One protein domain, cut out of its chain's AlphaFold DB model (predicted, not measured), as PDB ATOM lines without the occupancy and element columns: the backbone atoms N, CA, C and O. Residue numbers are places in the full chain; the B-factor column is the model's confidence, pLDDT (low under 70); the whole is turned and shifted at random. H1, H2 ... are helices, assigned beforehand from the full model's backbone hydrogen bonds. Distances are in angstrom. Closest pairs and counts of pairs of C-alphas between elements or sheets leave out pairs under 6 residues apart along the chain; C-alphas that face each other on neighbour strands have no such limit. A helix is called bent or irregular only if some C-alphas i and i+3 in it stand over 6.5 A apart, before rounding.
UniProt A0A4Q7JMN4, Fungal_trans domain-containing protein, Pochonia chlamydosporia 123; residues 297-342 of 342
ATOM      1  N   GLY A 297     131.109 213.810 175.911       85.38
ATOM      2  CA  GLY A 297     131.246 213.013 177.133       85.38
ATOM      3  C   GLY A 297     131.854 211.638 176.851       85.38
ATOM      4  O   GLY A 297     132.821 211.253 177.505       85.38
ATOM      5  N   PHE A 298     131.388 210.958 175.797       85.62
ATOM      6  CA  PHE A 298     131.983 209.688 175.362       85.62
ATOM      7  C   PHE A 298     133.452 209.835 174.949       85.62
ATOM      8  O   PHE A 298     134.258 208.948 175.218       85.62
ATOM      9  N   MET A 299     133.834 210.948 174.308       86.19
ATOM     10  CA  MET A 299     135.238 211.200 173.966       86.19
ATOM     11  C   MET A 299     136.117 211.379 175.207       86.19
ATOM     12  O   MET A 299     137.241 210.876 175.221       86.19
ATOM     13  N   ILE A 300     135.622 212.064 176.241       86.56
ATOM     14  CA  ILE A 300     136.341 212.229 177.513       86.56
ATOM     15  C   ILE A 300     136.566 210.865 178.160       86.56
ATOM     16  O   ILE A 300     137.707 210.513 178.454       86.56
ATOM     17  N   GLU A 301     135.505 210.076 178.305       85.81
ATOM     18  CA  GLU A 301     135.566 208.743 178.901       85.81
ATOM     19  C   GLU A 301     136.518 207.820 178.129       85.81
ATOM     20  O   GLU A 301     137.466 207.277 178.697       85.81
ATOM     21  N   ALA A 302     136.358 207.729 176.806       87.44
ATOM     22  CA  ALA A 302     137.232 206.923 175.960       87.44
ATOM     23  C   ALA A 302     138.705 207.360 176.052       87.44
ATOM     24  O   ALA A 302     139.604 206.515 176.036       87.44
ATOM     25  N   SER A 303     138.971 208.668 176.165       86.38
ATOM     26  CA  SER A 303     140.334 209.186 176.318       86.38
ATOM     27  C   SER A 303     140.962 208.808 177.661       86.38
ATOM     28  O   SER A 303     142.150 208.489 177.701       86.38
ATOM     29  N   GLU A 304     140.180 208.777 178.740       84.31
ATOM     30  CA  GLU A 304     140.649 208.381 180.068       84.31
ATOM     31  C   GLU A 304     140.930 206.874 180.126       84.31
ATOM     32  O   GLU A 304     141.992 206.462 180.594       84.31
ATOM     33  N   LEU A 305     140.052 206.045 179.551       85.00
ATOM     34  CA  LEU A 305     140.295 204.604 179.418       85.00
ATOM     35  C   LEU A 305     141.578 204.335 178.613       85.00
ATOM     36  O   LEU A 305     142.443 203.558 179.032       85.00
ATOM     37  N   LEU A 306     141.757 205.027 177.483       85.81
ATOM     38  CA  LEU A 306     142.968 204.918 176.667       85.81
ATOM     39  C   LEU A 306     144.219 205.390 177.421       85.81
ATOM     40  O   LEU A 306     145.287 204.775 177.301       85.81
ATOM     41  N   PHE A 307     144.106 206.456 178.214       85.12
ATOM     42  CA  PHE A 307     145.184 206.940 179.069       85.12
ATOM     43  C   PHE A 307     145.580 205.892 180.116       85.12
ATOM     44  O   PHE A 307     146.770 205.605 180.252       85.12
ATOM     45  N   GLN A 308     144.620 205.255 180.792       82.00
ATOM     46  CA  GLN A 308     144.887 204.204 181.782       82.00
ATOM     47  C   GLN A 308     145.615 203.001 181.169       82.00
ATOM     48  O   GLN A 308     146.611 202.532 181.728       82.00
ATOM     49  N   VAL A 309     145.188 202.548 179.985       84.25
ATOM     50  CA  VAL A 309     145.863 201.470 179.239       84.25
ATOM     51  C   VAL A 309     147.290 201.867 178.859       84.25
ATOM     52  O   VAL A 309     148.233 201.094 179.049       84.25
ATOM     53  N   THR A 310     147.469 203.090 178.361       82.31
ATOM     54  CA  THR A 310     148.785 203.603 177.959       82.31
ATOM     55  C   THR A 310     149.724 203.710 179.163       82.31
ATOM     56  O   THR A 310     150.863 203.240 179.105       82.31
ATOM     57  N   LYS A 311     149.232 204.251 180.285       81.00
ATOM     58  CA  LYS A 311     149.960 204.350 181.555       81.00
ATOM     59  C   LYS A 311     150.383 202.971 182.056       81.00
ATOM     60  O   LYS A 311     151.548 202.781 182.408       81.00
ATOM     61  N   PHE A 312     149.475 201.994 182.025       82.06
ATOM     62  CA  PHE A 312     149.777 200.620 182.417       82.06
ATOM     63  C   PHE A 312     150.926 200.026 181.594       82.06
ATOM     64  O   PHE A 312     151.861 199.471 182.175       82.06
ATOM     65  N   HIS A 313     150.887 200.179 180.268       77.75
ATOM     66  CA  HIS A 313     151.924 199.655 179.378       77.75
ATOM     67  C   HIS A 313     153.280 200.351 179.578       77.75
ATOM     68  O   HIS A 313     154.325 199.710 179.482       77.75
ATOM     69  N   MET A 314     153.289 201.653 179.876       76.56
ATOM     70  CA  MET A 314     154.530 202.397 180.139       76.56
ATOM     71  C   MET A 314     155.176 202.020 181.472       76.56
ATOM     72  O   MET A 314     156.397 201.928 181.556       76.56
ATOM     73  N   GLN A 315     154.371 201.797 182.511       76.62
ATOM     74  CA  GLN A 315     154.870 201.484 183.851       76.62
ATOM     75  C   GLN A 315     155.229 200.006 184.042       76.62
ATOM     76  O   GLN A 315     156.063 199.684 184.886       76.62
ATOM     77  N   ASN A 316     154.586 199.094 183.306       74.12
ATOM     78  CA  ASN A 316     154.742 197.655 183.499       74.12
ATOM     79  C   ASN A 316     155.347 197.017 182.244       74.12
ATOM     80  O   ASN A 316     154.634 196.570 181.345       74.12
ATOM     81  N   THR A 317     156.678 196.948 182.203       72.75
ATOM     82  CA  THR A 317     157.413 196.221 181.166       72.75
ATOM     83  C   THR A 317     157.303 194.710 181.397       72.75
ATOM     84  O   THR A 317     157.385 194.222 182.525       72.75
ATOM     85  N   VAL A 318     157.065 193.946 180.328       74.94
ATOM     86  CA  VAL A 318     156.887 192.490 180.422       74.94
ATOM     87  C   VAL A 318     158.248 191.799 180.384       74.94
ATOM     88  O   VAL A 318     158.878 191.699 179.331       74.94
ATOM     89  N   GLU A 319     158.690 191.264 181.518       71.25
ATOM     90  CA  GLU A 319     159.858 190.381 181.575       71.25
ATOM     91  C   GLU A 319     159.462 188.936 181.233       71.25
ATOM     92  O   GLU A 319     159.151 188.130 182.107       71.25
ATOM     93  N   LEU A 320     159.489 188.584 179.943       70.88
ATOM     94  CA  LEU A 320     159.091 187.249 179.457       70.88
ATOM     95  C   LEU A 320     159.978 186.100 179.972       70.88
ATOM     96  O   LEU A 320     159.561 184.945 179.964       70.88
ATOM     97  N   TYR A 321     161.196 186.406 180.423       75.44
ATOM     98  CA  TYR A 321     162.175 185.414 180.878       75.44
ATOM     99  C   TYR A 321     162.060 185.079 182.374       75.44
ATOM    100  O   TYR A 321     162.735 184.165 182.846       75.44
ATOM    101  N   ASN A 322     161.206 185.790 183.119       82.00
ATOM    102  CA  ASN A 322     161.010 185.598 184.552       82.00
ATOM    103  C   ASN A 322     159.553 185.178 184.840       82.00
ATOM    104  O   ASN A 322     158.651 186.015 184.750       82.00
ATOM    105  N   PRO A 323     159.286 183.914 185.225       78.62
ATOM    106  CA  PRO A 323     157.920 183.436 185.459       78.62
ATOM    107  C   PRO A 323     157.205 184.197 186.588       78.62
ATOM    108  O   PRO A 323     155.993 184.401 186.522       78.62
ATOM    109  N   SER A 324     157.945 184.683 187.588       79.50
ATOM    110  CA  SER A 324     157.392 185.500 188.676       79.50
ATOM    111  C   SER A 324     157.004 186.904 188.199       79.50
ATOM    112  O   SER A 324     155.948 187.413 188.578       79.50
ATOM    113  N   GLY A 325     157.817 187.507 187.324       79.81
ATOM    114  CA  GLY A 325     157.523 188.803 186.701       79.81
ATOM    115  C   GLY A 325     156.293 188.737 185.793       79.81
ATOM    116  O   GLY A 325     155.416 189.597 185.869       79.81
ATOM    117  N   LEU A 326     156.169 187.656 185.018       82.75
ATOM    118  CA  LEU A 326     155.002 187.403 184.175       82.75
ATOM    119  C   LEU A 326     153.716 187.234 184.998       82.75
ATOM    120  O   LEU A 326     152.692 187.828 184.664       82.75
ATOM    121  N   SER A 327     153.758 186.467 186.094       81.19
ATOM    122  CA  SER A 327     152.591 186.293 186.971       81.19
ATOM    123  C   SER A 327     152.150 187.610 187.614       81.19
ATOM    124  O   SER A 327     150.952 187.858 187.729       81.19
ATOM    125  N   PHE A 328     153.093 188.457 188.031       82.88
ATOM    126  CA  PHE A 328     152.790 189.768 188.604       82.88
ATOM    127  C   PHE A 328     152.158 190.711 187.574       82.88
ATOM    128  O   PHE A 328     151.141 191.348 187.857       82.88
ATOM    129  N   TRP A 329     152.716 190.753 186.362       85.44
ATOM    130  CA  TRP A 329     152.164 191.537 185.259       85.44
ATOM    131  C   TRP A 329     150.740 191.088 184.898       85.44
ATOM    132  O   TRP A 329     149.847 191.927 184.791       85.44
ATOM    133  N   LEU A 330     150.495 189.773 184.799       84.19
ATOM    134  CA  LEU A 330     149.171 189.205 184.508       84.19
ATOM    135  C   LEU A 330     148.120 189.576 185.560       84.19
ATOM    136  O   LEU A 330     146.979 189.869 185.205       84.19
ATOM    137  N   SER A 331     148.488 189.590 186.843       85.19
ATOM    138  CA  SER A 331     147.583 190.021 187.914       85.19
ATOM    139  C   SER A 331     147.190 191.490 187.770       85.19
ATOM    140  O   SER A 331     146.009 191.816 187.887       85.19
ATOM    141  N   LYS A 332     148.146 192.377 187.460       82.38
ATOM    142  CA  LYS A 332     147.835 193.793 187.226       82.38
ATOM    143  C   LYS A 332     147.037 194.022 185.942       82.38
ATOM    144  O   LYS A 332     146.153 194.870 185.933       82.38
ATOM    145  N   PHE A 333     147.317 193.262 184.883       85.56
ATOM    146  CA  PHE A 333     146.536 193.316 183.647       85.56
ATOM    147  C   PHE A 333     145.075 192.930 183.903       85.56
ATOM    148  O   PHE A 333     144.181 193.657 183.497       85.56
ATOM    149  N   ARG A 334     144.823 191.842 184.647       85.50
ATOM    150  CA  ARG A 334     143.458 191.448 185.039       85.50
ATOM    151  C   ARG A 334     142.755 192.512 185.876       85.50
ATOM    152  O   ARG A 334     141.560 192.709 185.712       85.50
ATOM    153  N   TRP A 335     143.480 193.182 186.771       84.50
ATOM    154  CA  TRP A 335     142.919 194.289 187.545       84.50
ATOM    155  C   TRP A 335     142.497 195.458 186.646       84.50
ATOM    156  O   TRP A 335     141.402 195.986 186.813       84.50
ATOM    157  N   LEU A 336     143.335 195.824 185.670       84.56
ATOM    158  CA  LEU A 336     142.993 196.855 184.691       84.56
ATOM    159  C   LEU A 336     141.785 196.432 183.844       84.56
ATOM    160  O   LEU A 336     140.851 197.206 183.702       84.56
ATOM    161  N   ASP A 337     141.781 195.201 183.333       84.81
ATOM    162  CA  ASP A 337     140.699 194.649 182.507       84.81
ATOM    163  C   ASP A 337     139.346 194.683 183.235       84.81
ATOM    164  O   ASP A 337     138.354 195.155 182.689       84.81
ATOM    165  N   LEU A 338     139.317 194.295 184.515       84.81
ATOM    166  CA  LEU A 338     138.111 194.385 185.345       84.81
ATOM    167  C   LEU A 338     137.633 195.826 185.548       84.81
ATOM    168  O   LEU A 338     136.429 196.058 185.596       84.81
ATOM    169  N   ARG A 339     138.557 196.784 185.666       78.88
ATOM    170  CA  ARG A 339     138.237 198.205 185.847       78.88
ATOM    171  C   ARG A 339     137.702 198.858 184.569       78.88
ATOM    172  O   ARG A 339     136.911 199.779 184.672       78.88
ATOM    173  N   LEU A 340     138.132 198.402 183.391       78.00
ATOM    174  CA  LEU A 340     137.681 198.941 182.099       78.00
ATOM    175  C   LEU A 340     136.301 198.409 181.660       78.00
ATOM    176  O   LEU A 340     135.736 198.925 180.702       78.00
ATOM    177  N   LEU A 341     135.798 197.348 182.303       74.88
ATOM    178  CA  LEU A 341     134.515 196.697 181.988       74.88
ATOM    179  C   LEU A 341     133.345 197.150 182.881       74.88
ATOM    180  O   LEU A 341     132.221 196.692 182.670       74.88
ATOM    181  N   GLN A 342     133.620 197.980 183.888       56.78
ATOM    182  CA  GLN A 342     132.629 198.642 184.741       56.78
ATOM    183  C   GLN A 342     132.274 199.997 184.149       56.78
ATOM    184  O   GLN A 342     131.075 200.344 184.230       56.78
TER     185      GLN A 342
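What this domain is: This is residues 297 to 342 of the 342 residues of the protein "Fungal_trans domain-containing protein" of Pochonia chlamydosporia 123 (UniProt A0A4Q7JMN4). Two long helices, H1 and H2, lie side by side and run opposite ways, loosely set, with few contacts between them; the chain folds back through the link at one end, so the model is a long, narrow U. The longest helix, H1, sticks out beyond the rest with its first residues, 297 to 304, which stand free. The printed part has 46 residues with two named helices, H1 then H2 along the chain, and no named strand; the class is all helix. The whole is loose, with a radius of gyration of the C-alphas of 12.5 A, and a rod in outline, spanning 41 by 19 by 10 A.

Where its parts are: H1 takes residues 297 to 315 and measures 27.1 A from first to last C-alpha, beginning with C-alpha 297 at (131.246, 213.013, 177.133). H2 takes residues 323 to 340 and measures 25.7 A, from C-alpha 323 at (157.920, 183.436, 185.459) to C-alpha 340 at (137.681, 198.941, 182.099). Neither helix is bent.

How they stand to each other: H1 and H2 are close but not clearly touching, with 2 pairs of C-alphas within 8 A. Their closest C-alphas are those of Leu 305 and Leu 340, 6.8 A apart. They stand at a shallow tilt of 8 degrees, opposite ways, and their centres are 16.7 A apart. In H1 and H2 every O i to N i+4 pair is within hydrogen-bond range.

The domain as a whole: The two C-alphas farthest apart are those of Gly 297 and Tyr 321, at 41.6 A. Without residues 297 to 304, the body of 38 residues spans 31 by 17 by 9 A. The printed part has no cut, and the link from H1 to H2, 7 residues, is short. Gln 342 is the chain's last residue and the one printed residue with a pLDDT under 70; the mean of the printed part is 81.0.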